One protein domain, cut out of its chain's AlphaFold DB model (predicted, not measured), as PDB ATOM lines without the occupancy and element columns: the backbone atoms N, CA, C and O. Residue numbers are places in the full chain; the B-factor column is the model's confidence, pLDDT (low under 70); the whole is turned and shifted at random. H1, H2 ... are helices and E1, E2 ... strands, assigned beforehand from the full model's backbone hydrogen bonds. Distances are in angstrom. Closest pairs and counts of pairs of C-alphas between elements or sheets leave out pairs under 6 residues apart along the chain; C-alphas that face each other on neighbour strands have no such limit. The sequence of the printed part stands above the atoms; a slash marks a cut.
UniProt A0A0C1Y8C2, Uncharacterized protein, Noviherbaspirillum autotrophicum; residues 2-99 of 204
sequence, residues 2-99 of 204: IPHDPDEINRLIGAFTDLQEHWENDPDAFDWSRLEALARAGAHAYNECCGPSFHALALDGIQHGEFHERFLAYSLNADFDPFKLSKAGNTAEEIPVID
ATOM      1  N   ILE A   2      75.852 239.264 259.511       39.75
ATOM      2  CA  ILE A   2      76.648 240.195 258.709       39.75
ATOM      3  C   ILE A   2      78.065 239.604 258.702       39.75
ATOM      4  O   ILE A   2      78.528 239.210 259.772       39.75
ATOM      5  N   PRO A   3      78.706 239.422 257.538       47.38
ATOM      6  CA  PRO A   3      80.073 238.920 257.492       47.38
ATOM      7  C   PRO A   3      80.986 239.914 258.218       47.38
ATOM      8  O   PRO A   3      81.069 241.068 257.805       47.38
ATOM      9  N   HIS A   4      81.619 239.476 259.310       54.72
ATOM     10  CA  HIS A   4      82.704 240.226 259.934       54.72
ATOM     11  C   HIS A   4      83.859 240.289 258.939       54.72
ATOM     12  O   HIS A   4      84.281 239.260 258.406       54.72
ATOM     13  N   ASP A   5      84.320 241.499 258.650       66.56
ATOM     14  CA  ASP A   5      85.523 241.703 257.861       66.56
ATOM     15  C   ASP A   5      86.727 241.299 258.729       66.56
ATOM     16  O   ASP A   5      86.957 241.928 259.764       66.56
ATOM     17  N   PRO A   6      87.477 240.248 258.352       64.56
ATOM     18  CA  PRO A   6      88.570 239.732 259.174       64.56
ATOM     19  C   PRO A   6      89.699 240.754 259.372       64.56
ATOM     20  O   PRO A   6      90.473 240.628 260.317       64.56
ATOM     21  N   ASP A   7      89.776 241.785 258.524       81.38
ATOM     22  CA  ASP A   7      90.812 242.815 258.575       81.38
ATOM     23  C   ASP A   7      90.343 244.110 259.254       81.38
ATOM     24  O   ASP A   7      91.090 245.087 259.307       81.38
ATOM     25  N   GLU A   8      89.117 244.154 259.779       88.06
ATOM     26  CA  GLU A   8      88.570 245.346 260.432       88.06
ATOM     27  C   GLU A   8      89.440 245.809 261.605       88.06
ATOM     28  O   GLU A   8      89.863 246.964 261.637       88.06
ATOM     29  N   ILE A   9      89.789 244.892 262.511       89.25
ATOM     30  CA  ILE A   9      90.636 245.181 263.677       89.25
ATOM     31  C   ILE A   9      92.031 245.630 263.248       89.25
ATOM     32  O   ILE A   9      92.541 246.620 263.764       89.25
ATOM     33  N   ASN A  10      92.622 244.963 262.252       89.38
ATOM     34  CA  ASN A  10      93.942 245.319 261.731       89.38
ATOM     35  C   ASN A  10      93.961 246.747 261.169       89.38
ATOM     36  O   ASN A  10      94.907 247.498 261.404       89.38
ATOM     37  N   ARG A  11      92.902 247.155 260.457       93.00
ATOM     38  CA  ARG A  11      92.773 248.528 259.945       93.00
ATOM     39  C   ARG A  11      92.553 249.545 261.058       93.00
ATOM     40  O   ARG A  11      93.123 250.630 260.984       93.00
ATOM     41  N   LEU A  12      91.746 249.211 262.066       95.50
ATOM     42  CA  LEU A  12      91.531 250.078 263.226       95.50
ATOM     43  C   LEU A  12      92.834 250.294 264.002       95.50
ATOM     44  O   LEU A  12      93.137 251.427 264.356       95.50
ATOM     45  N   ILE A  13      93.635 249.242 264.192       94.56
ATOM     46  CA  ILE A  13      94.941 249.338 264.851       94.56
ATOM     47  C   ILE A  13      95.939 250.129 264.022       94.56
ATOM     48  O   ILE A  13      96.578 251.019 264.568       94.56
ATOM     49  N   GLY A  14      96.022 249.896 262.709       95.38
ATOM     50  CA  GLY A  14      96.857 250.730 261.839       95.38
ATOM     51  C   GLY A  14      96.496 252.214 261.956       95.38
ATOM     52  O   GLY A  14      97.363 253.050 262.188       95.38
ATOM     53  N   ALA A  15      95.200 252.537 261.906       97.12
ATOM     54  CA  ALA A  15      94.727 253.910 262.069       97.12
ATOM     55  C   ALA A  15      94.980 254.480 263.477       97.12
ATOM     56  O   ALA A  15      95.231 255.677 263.608       97.12
ATOM     57  N   PHE A  16      94.905 253.653 264.524       97.50
ATOM     58  CA  PHE A  16      95.219 254.058 265.893       97.50
ATOM     59  C   PHE A  16      96.695 254.420 266.034       97.50
ATOM     60  O   PHE A  16      97.002 255.514 266.503       97.50
ATOM     61  N   THR A  17      97.589 253.548 265.562       96.50
ATOM     62  CA  THR A  17      99.037 253.768 265.588       96.50
ATOM     63  C   THR A  17      99.419 255.015 264.795       96.50
ATOM     64  O   THR A  17     100.136 255.859 265.321       96.50
ATOM     65  N   ASP A  18      98.864 255.209 263.594       97.69
ATOM     66  CA  ASP A  18      99.102 256.416 262.788       97.69
ATOM     67  C   ASP A  18      98.703 257.703 263.539       97.69
ATOM     68  O   ASP A  18      99.375 258.735 263.455       97.69
ATOM     69  N   LEU A  19      97.582 257.669 264.273       98.00
ATOM     70  CA  LEU A  19      97.137 258.805 265.081       98.00
ATOM     71  C   LEU A  19      98.015 259.006 266.316       98.00
ATOM     72  O   LEU A  19      98.315 260.151 266.650       98.00
ATOM     73  N   GLN A  20      98.442 257.932 266.972       97.38
ATOM     74  CA  GLN A  20      99.345 258.021 268.111       97.38
ATOM     75  C   GLN A  20     100.693 258.620 267.690       97.38
ATOM     76  O   GLN A  20     101.149 259.579 268.309       97.38
ATOM     77  N   GLU A  21     101.279 258.142 266.592       96.81
ATOM     78  CA  GLU A  21     102.514 258.699 266.033       96.81
ATOM     79  C   GLU A  21     102.344 260.178 265.665       96.81
ATOM     80  O   GLU A  21     103.230 260.995 265.916       96.81
ATOM     81  N   HIS A  22     101.204 260.566 265.087       97.00
ATOM     82  CA  HIS A  22     100.949 261.971 264.775       97.00
ATOM     83  C   HIS A  22     100.882 262.840 266.039       97.00
ATOM     84  O   HIS A  22     101.491 263.910 266.065       97.00
ATOM     85  N   TRP A  23     100.192 262.371 267.083       97.38
ATOM     86  CA  TRP A  23     100.117 263.045 268.381       97.38
ATOM     87  C   TRP A  23     101.495 263.195 269.038       97.38
ATOM     88  O   TRP A  23     101.816 264.258 269.563       97.38
ATOM     89  N   GLU A  24     102.324 262.153 268.988       95.75
ATOM     90  CA  GLU A  24     103.671 262.169 269.564       95.75
ATOM     91  C   GLU A  24     104.620 263.120 268.814       95.75
ATOM     92  O   GLU A  24     105.504 263.719 269.430       95.75
ATOM     93  N   ASN A  25     104.426 263.290 267.502       97.12
ATOM     94  CA  ASN A  25     105.267 264.146 266.664       97.12
ATOM     95  C   ASN A  25     104.852 265.628 266.669       97.12
ATOM     96  O   ASN A  25     105.727 266.495 266.621       97.12
ATOM     97  N   ASP A  26     103.551 265.932 266.686       96.19
ATOM     98  CA  ASP A  26     103.028 267.306 266.642       96.19
ATOM     99  C   ASP A  26     101.722 267.445 267.455       96.19
ATOM    100  O   ASP A  26     100.622 267.478 266.892       96.19
ATOM    101  N   PRO A  27     101.818 267.514 268.797       94.69
ATOM    102  CA  PRO A  27     100.641 267.546 269.664       94.69
ATOM    103  C   PRO A  27      99.812 268.830 269.507       94.69
ATOM    104  O   PRO A  27      98.594 268.802 269.685       94.69
ATOM    105  N   ASP A  28     100.442 269.951 269.140       95.69
ATOM    106  CA  ASP A  28      99.763 271.246 268.998       95.69
ATOM    107  C   ASP A  28      98.858 271.294 267.754       95.69
ATOM    108  O   ASP A  28      97.847 272.003 267.748       95.69
ATOM    109  N   ALA A  29      99.199 270.536 266.706       94.81
ATOM    110  CA  ALA A  29      98.418 270.443 265.472       94.81
ATOM    111  C   ALA A  29      97.494 269.213 265.410       94.81
ATOM    112  O   ALA A  29      96.804 269.021 264.404       94.81
ATOM    113  N   PHE A  30      97.469 268.379 266.456       97.69
ATOM    114  CA  PHE A  30      96.742 267.116 266.434       97.69
ATOM    115  C   PHE A  30      95.219 267.307 266.333       97.69
ATOM    116  O   PHE A  30      94.586 268.006 267.129       97.69
ATOM    117  N   ASP A  31      94.604 266.620 265.369       96.19
ATOM    118  CA  ASP A  31      93.158 266.650 265.153       96.19
ATOM    119  C   ASP A  31      92.429 265.580 265.981       96.19
ATOM    120  O   ASP A  31      92.255 264.430 265.560       96.19
ATOM    121  N   TRP A  32      91.924 265.991 267.146       97.56
ATOM    122  CA  TRP A  32      91.139 265.138 268.043       97.56
ATOM    123  C   TRP A  32      89.872 264.553 267.407       97.56
ATOM    124  O   TRP A  32      89.427 263.486 267.829       97.56
ATOM    125  N   SER A  33      89.302 265.193 266.379       97.81
ATOM    126  CA  SER A  33      88.094 264.679 265.724       97.81
ATOM    127  C   SER A  33      88.352 263.363 264.983       97.81
ATOM    128  O   SER A  33      87.461 262.517 264.886       97.81
ATOM    129  N   ARG A  34      89.591 263.138 264.522       97.69
ATOM    130  CA  ARG A  34      89.998 261.869 263.902       97.69
ATOM    131  C   ARG A  34      90.071 260.742 264.924       97.69
ATOM    132  O   ARG A  34      89.627 259.637 264.622       97.69
ATOM    133  N   LEU A  35      90.575 261.026 266.128       98.31
ATOM    134  CA  LEU A  35      90.599 260.054 267.223       98.31
ATOM    135  C   LEU A  35      89.182 259.698 267.677       98.31
ATOM    136  O   LEU A  35      88.872 258.530 267.882       98.31
ATOM    137  N   GLU A  36      88.303 260.693 267.779       98.38
ATOM    138  CA  GLU A  36      86.898 260.477 268.110       98.38
ATOM    139  C   GLU A  36      86.179 259.633 267.045       98.38
ATOM    140  O   GLU A  36      85.434 258.712 267.379       98.38
ATOM    141  N   ALA A  37      86.414 259.907 265.758       97.81
ATOM    142  CA  ALA A  37      85.857 259.108 264.668       97.81
ATOM    143  C   ALA A  37      86.357 257.655 264.707       97.81
ATOM    144  O   ALA A  37      85.560 256.733 264.520       97.81
ATOM    145  N   LEU A  38      87.646 257.449 264.996       97.94
ATOM    146  CA  LEU A  38      88.222 256.117 265.165       97.94
ATOM    147  C   LEU A  38      87.606 255.384 266.363       97.94
ATOM    148  O   LEU A  38      87.206 254.232 266.225       97.94
ATOM    149  N   ALA A  39      87.472 256.053 267.509       97.31
ATOM    150  CA  ALA A  39      86.844 255.487 268.700       97.31
ATOM    151  C   ALA A  39      85.394 255.053 268.431       97.31
ATOM    152  O   ALA A  39      85.002 253.955 268.814       97.31
ATOM    153  N   ARG A  40      84.618 255.861 267.693       96.69
ATOM    154  CA  ARG A  40      83.255 255.496 267.267       96.69
ATOM    155  C   ARG A  40      83.235 254.285 266.338       96.69
ATOM    156  O   ARG A  40      82.379 253.423 266.496       96.69
ATOM    157  N   ALA A  41      84.155 254.220 265.377       95.00
ATOM    158  CA  ALA A  41      84.265 253.073 264.476       95.00
ATOM    159  C   ALA A  41      84.669 251.793 265.230       95.00
ATOM    160  O   ALA A  41      84.182 250.712 264.915       95.00
ATOM    161  N   GLY A  42      85.530 251.925 266.241       93.62
ATOM    162  CA  GLY A  42      86.046 250.814 267.030       93.62
ATOM    163  C   GLY A  42      85.175 250.382 268.211       93.62
ATOM    164  O   GLY A  42      85.412 249.301 268.738       93.62
ATOM    165  N   ALA A  43      84.169 251.163 268.624       93.62
ATOM    166  CA  ALA A  43      83.400 250.961 269.864       93.62
ATOM    167  C   ALA A  43      82.746 249.573 270.009       93.62
ATOM    168  O   ALA A  43      82.450 249.134 271.119       93.62
ATOM    169  N   HIS A  44      82.522 248.870 268.899       89.06
ATOM    170  CA  HIS A  44      81.931 247.529 268.886       89.06
ATOM    171  C   HIS A  44      82.838 246.469 268.241       89.06
ATOM    172  O   HIS A  44      82.394 245.357 267.953       89.06
ATOM    173  N   ALA A  45      84.112 246.793 268.018       89.62
ATOM    174  CA  ALA A  45      85.075 245.938 267.341       89.62
ATOM    175  C   ALA A  45      85.752 244.965 268.335       89.62
ATOM    176  O   ALA A  45      86.932 245.078 268.664       89.62
ATOM    177  N   TYR A  46      84.981 243.994 268.838       85.12
ATOM    178  CA  TYR A  46      85.421 243.044 269.877       85.12
ATOM    179  C   TYR A  46      86.156 241.795 269.361       85.12
ATOM    180  O   TYR A  46      86.578 240.973 270.172       85.12
ATOM    181  N   ASN A  47      86.291 241.652 268.038       77.06
ATOM    182  CA  ASN A  47      86.985 240.544 267.367       77.06
ATOM    183  C   ASN A  47      86.525 239.135 267.805       77.06
ATOM    184  O   ASN A  47      87.341 238.243 268.058       77.06
ATOM    185  N   GLU A  48      85.207 238.936 267.920       79.62
ATOM    186  CA  GLU A  48      84.616 237.698 268.444       79.62
ATOM    187  C   GLU A  48      85.111 236.464 267.668       79.62
ATOM    188  O   GLU A  48      84.961 236.376 266.449       79.62
ATOM    189  N   CYS A  49      85.695 235.502 268.386       76.38
ATOM    190  CA  CYS A  49      86.268 234.258 267.855       76.38
ATOM    191  C   CYS A  49      87.473 234.422 266.907       76.38
ATOM    192  O   CYS A  49      87.966 233.431 266.364       76.38
ATOM    193  N   CYS A  50      87.975 235.641 266.716       72.62
ATOM    194  CA  CYS A  50      89.061 235.946 265.782       72.62
ATOM    195  C   CYS A  50      90.277 236.608 266.455       72.62
ATOM    196  O   CYS A  50      91.299 236.789 265.797       72.62
ATOM    197  N   GLY A  51      90.215 236.896 267.762       77.50
ATOM    198  CA  GLY A  51      91.370 237.344 268.548       77.50
ATOM    199  C   GLY A  51      91.011 238.364 269.636       77.50
ATOM    200  O   GLY A  51      89.870 238.365 270.100       77.50
ATOM    201  N   PRO A  52      91.968 239.207 270.070       82.81
ATOM    202  CA  PRO A  52      91.716 240.304 271.006       82.81
ATOM    203  C   PRO A  52      90.823 241.381 270.396       82.81
ATOM    204  O   PRO A  52      90.830 241.592 269.179       82.81
ATOM    205  N   SER A  53      90.102 242.096 271.260       89.31
ATOM    206  CA  SER A  53      89.340 243.281 270.873       89.31
ATOM    207  C   SER A  53      90.272 244.393 270.367       89.31
ATOM    208  O   SER A  53      91.466 244.424 270.679       89.31
ATOM    209  N   PHE A  54      89.714 245.354 269.630       92.69
ATOM    210  CA  PHE A  54      90.441 246.569 269.264       92.69
ATOM    211  C   PHE A  54      90.953 247.325 270.500       92.69
ATOM    212  O   PHE A  54      92.100 247.760 270.519       92.69
ATOM    213  N   HIS A  55      90.134 247.450 271.546       94.25
ATOM    214  CA  HIS A  55      90.493 248.184 272.760       94.25
ATOM    215  C   HIS A  55      91.591 247.511 273.572       94.25
ATOM    216  O   HIS A  55      92.442 248.225 274.085       94.25
ATOM    217  N   ALA A  56      91.613 246.179 273.634       90.12
ATOM    218  CA  ALA A  56      92.691 245.441 274.280       90.12
ATOM    219  C   ALA A  56      94.023 245.742 273.583       90.12
ATOM    220  O   ALA A  56      94.998 246.135 274.210       90.12
ATOM    221  N   LEU A  57      94.040 245.682 272.250       89.81
ATOM    222  CA  LEU A  57      95.227 246.016 271.460       89.81
ATOM    223  C   LEU A  57      95.627 247.501 271.549       89.81
ATOM    224  O   LEU A  57      96.800 247.825 271.384       89.81
ATOM    225  N   ALA A  58      94.663 248.399 271.762       92.56
ATOM    226  CA  ALA A  58      94.890 249.841 271.810       92.56
ATOM    227  C   ALA A  58      95.265 250.372 273.206       92.56
ATOM    228  O   ALA A  58      95.779 251.483 273.299       92.56
ATOM    229  N   LEU A  59      94.961 249.640 274.283       93.50
ATOM    230  CA  LEU A  59      95.125 250.109 275.665       93.50
ATOM    231  C   LEU A  59      96.008 249.193 276.517       93.50
ATOM    232  O   LEU A  59      96.676 249.677 277.427       93.50
ATOM    233  N   ASP A  60      96.052 247.894 276.250       91.00
ATOM    234  CA  ASP A  60      96.735 246.969 277.150       91.00
ATOM    235  C   ASP A  60      98.247 246.937 276.871       91.00
ATOM    236  O   ASP A  60      98.710 247.014 275.733       91.00
ATOM    237  N   GLY A  61      99.048 246.823 277.935       84.31
ATOM    238  CA  GLY A  61     100.503 246.650 277.829       84.31
ATOM    239  C   GLY A  61     101.289 247.882 277.357       84.31
ATOM    240  O   GLY A  61     102.492 247.773 277.109       84.31
ATOM    241  N   ILE A  62     100.652 249.052 277.256       87.94
ATOM    242  CA  ILE A  62     101.281 250.301 276.805       87.94
ATOM    243  C   ILE A  62     101.274 251.392 277.884       87.94
ATOM    244  O   ILE A  62     100.529 251.354 278.862       87.94
ATOM    245  N   GLN A  63     102.118 252.412 277.712       91.31
ATOM    246  CA  GLN A  63     102.136 253.556 278.620       91.31
ATOM    247  C   GLN A  63     101.004 254.539 278.291       91.31
ATOM    248  O   GLN A  63     101.006 255.194 277.251       91.31
ATOM    249  N   HIS A  64     100.079 254.728 279.233       95.81
ATOM    250  CA  HIS A  64      98.977 255.670 279.051       95.81
ATOM    251  C   HIS A  64      99.398 257.142 279.154       95.81
ATOM    252  O   HIS A  64     100.242 257.540 279.963       95.81
ATOM    253  N   GLY A  65      98.707 257.967 278.369       96.50
ATOM    254  CA  GLY A  65      98.867 259.416 278.276       96.50
ATOM    255  C   GLY A  65      97.533 260.081 277.933       96.50
ATOM    256  O   GLY A  65      96.505 259.408 277.887       96.50
ATOM    257  N   GLU A  66      97.550 261.386 277.654       97.19
ATOM    258  CA  GLU A  66      96.338 262.142 277.290       97.19
ATOM    259  C   GLU A  66      95.614 261.548 276.072       97.19
ATOM    260  O   GLU A  66      94.385 261.480 276.052       97.19
ATOM    261  N   PHE A  67      96.374 261.070 275.083       98.00
ATOM    262  CA  PHE A  67      95.838 260.404 273.899       98.00
ATOM    263  C   PHE A  67      94.939 259.210 274.262       98.00
ATOM    264  O   PHE A  67      93.780 259.157 273.853       98.00
ATOM    265  N   HIS A  68      95.446 258.306 275.103       98.12
ATOM    266  CA  HIS A  68      94.741 257.106 275.561       98.12
ATOM    267  C   HIS A  68      93.519 257.444 276.421       98.12
ATOM    268  O   HIS A  68      92.452 256.856 276.253       98.12
ATOM    269  N   GLU A  69      93.645 258.443 277.297       97.75
ATOM    270  CA  GLU A  69      92.537 258.921 278.123       97.75
ATOM    271  C   GLU A  69      91.382 259.455 277.266       97.75
ATOM    272  O   GLU A  69      90.226 259.073 277.464       97.75
ATOM    273  N   ARG A  70      91.687 260.302 276.275       97.94
ATOM    274  CA  ARG A  70      90.675 260.841 275.360       97.94
ATOM    275  C   ARG A  70      90.091 259.762 274.459       97.94
ATOM    276  O   ARG A  70      88.881 259.758 274.248       97.94
ATOM    277  N   PHE A  71      90.907 258.828 273.972       98.38
ATOM    278  CA  PHE A  71      90.428 257.684 273.199       98.38
ATOM    279  C   PHE A  71      89.414 256.843 273.985       98.38
ATOM    280  O   PHE A  71      88.340 256.534 273.460       98.38
ATOM    281  N   LEU A  72      89.711 256.518 275.249       98.06
ATOM    282  CA  LEU A  72      88.776 255.797 276.109       98.06
ATOM    283  C   LEU A  72      87.495 256.610 276.311       98.06
ATOM    284  O   LEU A  72      86.406 256.080 276.116       98.06
ATOM    285  N   ALA A  73      87.600 257.904 276.623       98.19
ATOM    286  CA  ALA A  73      86.431 258.763 276.801       98.19
ATOM    287  C   ALA A  73      85.542 258.819 275.542       98.19
ATOM    288  O   ALA A  73      84.319 258.702 275.643       98.19
ATOM    289  N   TYR A  74      86.132 258.947 274.350       98.38
ATOM    290  CA  TYR A  74      85.386 258.903 273.090       98.38
ATOM    291  C   TYR A  74      84.759 257.535 272.829       98.38
ATOM    292  O   TYR A  74      83.632 257.479 272.348       98.38
ATOM    293  N   SER A  75      85.453 256.452 273.181       97.94
ATOM    294  CA  SER A  75      84.924 255.093 273.053       97.94
ATOM    295  C   SER A  75      83.704 254.900 273.953       97.94
ATOM    296  O   SER A  75      82.666 254.446 273.481       97.94
ATOM    297  N   LEU A  76      83.785 255.316 275.221       97.00
ATOM    298  CA  LEU A  76      82.667 255.248 276.168       97.00
ATOM    299  C   LEU A  76      81.469 256.090 275.703       97.00
ATOM    300  O   LEU A  76      80.331 255.641 275.785       97.00
ATOM    301  N   ASN A  77      81.716 257.281 275.147       97.31
ATOM    302  CA  ASN A  77      80.670 258.116 274.541       97.31
ATOM    303  C   ASN A  77      80.061 257.507 273.266       97.31
ATOM    304  O   ASN A  77      79.005 257.956 272.819       97.31
ATOM    305  N   ALA A  78      80.738 256.534 272.661       96.44
ATOM    306  CA  ALA A  78      80.283 255.780 271.502       96.44
ATOM    307  C   ALA A  78      79.696 254.411 271.886       96.44
ATOM    308  O   ALA A  78      79.652 253.512 271.051       96.44
ATOM    309  N   ASP A  79      79.263 254.251 273.140       95.69
ATOM    310  CA  ASP A  79      78.645 253.031 273.670       95.69
ATOM    311  C   ASP A  79      79.574 251.798 273.666       95.69
ATOM    312  O   ASP A  79      79.104 250.655 273.673       95.69
ATOM    313  N   PHE A  80      80.898 252.000 273.681       95.69
ATOM    314  CA  PHE A  80      81.838 250.924 274.003       95.69
ATOM    315  C   PHE A  80      81.533 250.373 275.397       95.69
ATOM    316  O   PHE A  80      81.412 251.125 276.366       95.69
ATOM    317  N   ASP A  81      81.446 249.048 275.492       95.69
ATOM    318  CA  ASP A  81      81.235 248.350 276.747       95.69
ATOM    319  C   ASP A  81      82.568 247.788 277.277       95.69
ATOM    320  O   ASP A  81      82.958 246.695 276.859       95.69
ATOM    321  N   PRO A  82      83.239 248.462 278.233       95.31
ATOM    322  CA  PRO A  82      84.485 247.961 278.809       95.31
ATOM    323  C   PRO A  82      84.287 246.691 279.645       95.31
ATOM    324  O   PRO A  82      85.236 245.948 279.826       95.31
ATOM    325  N   PHE A  83      83.070 246.416 280.125       95.12
ATOM    326  CA  PHE A  83      82.749 245.233 280.931       95.12
ATOM    327  C   PHE A  83      82.209 244.077 280.085       95.12
ATOM    328  O   PHE A  83      81.692 243.097 280.623       95.12
ATOM    329  N   LYS A  84      82.248 244.182 278.753       93.38
ATOM    330  CA  LYS A  84      81.896 243.056 277.894       93.38
ATOM    331  C   LYS A  84      82.948 241.959 278.048       93.38
ATOM    332  O   LYS A  84      84.147 242.227 278.064       93.38
ATOM    333  N   LEU A  85      82.477 240.715 278.084       91.12
ATOM    334  CA  LEU A  85      83.322 239.548 277.867       91.12
ATOM    335  C   LEU A  85      83.181 239.100 276.406       91.12
ATOM    336  O   LEU A  85      82.078 239.102 275.849       91.12
ATOM    337  N   SER A  86      84.299 238.768 275.770       87.56
ATOM    338  CA  SER A  86      84.366 238.312 274.381       87.56
ATOM    339  C   SER A  86      85.126 236.996 274.297       87.56
ATOM    340  O   SER A  86      86.026 236.727 275.092       87.56
ATOM    341  N   LYS A  87      84.779 236.162 273.317       82.94
ATOM    342  CA  LYS A  87      85.520 234.926 273.044       82.94
ATOM    343  C   LYS A  87      86.761 235.245 272.229       82.94
ATOM    344  O   LYS A  87      86.644 235.761 271.116       82.94
ATOM    345  N   ALA A  88      87.925 234.887 272.753       71.69
ATOM    346  CA  ALA A  88      89.186 235.018 272.040       71.69
ATOM    347  C   ALA A  88      89.516 233.730 271.279       71.69
ATOM    348  O   ALA A  88      89.790 232.682 271.859       71.69
ATOM    349  N   GLY A  89      89.508 233.803 269.948       71.88
ATOM    350  CA  GLY A  89      89.784 232.633 269.115       71.88
ATOM    351  C   GLY A  89      88.786 231.492 269.352       71.88
ATOM    352  O   GLY A  89      87.587 231.706 269.503       71.88
ATOM    353  N   ASN A  90      89.289 230.257 269.389       65.31
ATOM    354  CA  ASN A  90      88.463 229.055 269.556       65.31
ATOM    355  C   ASN A  90      88.312 228.604 271.020       65.31
ATOM    356  O   ASN A  90      87.882 227.472 271.264       65.31
ATOM    357  N   THR A  91      88.683 229.431 272.002       65.69
ATOM    358  CA  THR A  91      88.524 229.069 273.414       65.69
ATOM    359  C   THR A  91      87.051 229.130 273.825       65.69
ATOM    360  O   THR A  91      86.252 229.914 273.312       65.69
ATOM    361  N   ALA A  92      86.663 228.260 274.761       70.50
ATOM    362  CA  ALA A  92      85.337 228.325 275.377       70.50
ATOM    363  C   ALA A  92      85.229 229.460 276.413       70.50
ATOM    364  O   ALA A  92      84.120 229.827 276.793       70.50
ATOM    365  N   GLU A  93      86.371 229.971 276.870       81.62
ATOM    366  CA  GLU A  93      86.490 231.011 277.886       81.62
ATOM    367  C   GLU A  93      86.241 232.399 277.289       81.62
ATOM    368  O   GLU A  93      86.798 232.749 276.245       81.62
ATOM    369  N   GLU A  94      85.379 233.172 277.950       86.19
ATOM    370  CA  GLU A  94      85.135 234.574 277.626       86.19
ATOM    371  C   GLU A  94      86.059 235.436 278.480       86.19
ATOM    372  O   GLU A  94      86.104 235.280 279.700       86.19
ATOM    373  N   ILE A  95      86.781 236.347 277.840       87.81
ATOM    374  CA  ILE A  95      87.742 237.232 278.496       87.81
ATOM    375  C   ILE A  95      87.274 238.687 278.401       87.81
ATOM    376  O   ILE A  95      86.560 239.033 277.452       87.81
ATOM    377  N   PRO A  96      87.655 239.551 279.355       91.69
ATOM    378  CA  PRO A  96      87.406 240.980 279.260       91.69
ATOM    379  C   PRO A  96      87.935 241.575 277.956       91.69
ATOM    380  O   PRO A  96      88.956 241.149 277.419       91.69
ATOM    381  N   VAL A  97      87.230 242.579 277.441       93.19
ATOM    382  CA  VAL A  97      87.632 243.277 276.211       93.19
ATOM    383  C   VAL A  97      88.748 244.302 276.434       93.19
ATOM    384  O   VAL A  97      89.204 244.875 275.451       93.19
ATOM    385  N   ILE A  98      89.163 244.532 277.680       94.00
ATOM    386  CA  ILE A  98      90.352 245.290 278.101       94.00
ATOM    387  C   ILE A  98      90.924 244.650 279.370       94.00
ATOM    388  O   ILE A  98      90.173 244.062 280.155       94.00
ATOM    389  N   ASP A  99      92.217 244.808 279.624       93.44
ATOM    390  CA  ASP A  99      92.845 244.303 280.842       93.44
ATOM    391  C   ASP A  99      92.608 245.246 282.035       93.44
ATOM    392  O   ASP A  99      93.369 246.177 282.330       93.44
TER     393      ASP A  99
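AT A GLANCE: This is residues 2 to 99 of the 204 residues of an uncharacterized protein of Noviherbaspirillum autotrophicum (UniProt A0A0C1Y8C2). A small strand hairpin, E1 and E2, lies at one end of an elongated body with four helices: H1 and H2 pair as a helical hairpin, H4 crosses H2, and short H3 packs on H1. The printed part has 98 residues, with four named helices and two named strands in the order H1 H2 H3 H4 E1 E2 along the chain; the class is mostly helix, helices holding 47 and strands 6 of the 53 residues in named elements, and the sheet is antiparallel. It is compact, radius of gyration of the C-alphas 13.5 A, spanning 46 by 25 by 22 A.

HOW THE PARTS SIT: E1, residues 85 to 87, and E2, residues 94 to 96, form a hairpin; N 86 and O 95, 2.8 A, are within hydrogen-bond range. Both are apart from H3, residues 54 to 59. H3 touches H1, residues 8 to 25, closest C-alphas Phe 54 and Ile 9, 5.8 A, through residues 9 to 16 of H1 alone. H2, residues 32 to 42, touches residues 12 to 19 of H1 alone, closest C-alphas Gly 42 and Leu 12, 6.7 A, at a shallow tilt of 19 degrees, opposite ways. H4, residues 66 to 77, touches H2 with residues 71 to 75 alone, closest C-alphas Ser 75 and Ala 39, 4.8 A, at a steep tilt of 51 degrees. In these helices every O i to N i+4 pair is within hydrogen-bond range.

IN THESE COORDINATES: H1, 25.9 A long, begins at C-alpha 8 (88.570, 245.346, 260.432); E2 ends at C-alpha 96 (87.406, 240.980, 279.260).

THE WHOLE: The printed part has no cut; H2 to H3 is a long link. Residues 2 to 6 and 90 to 91 have pLDDT under 70.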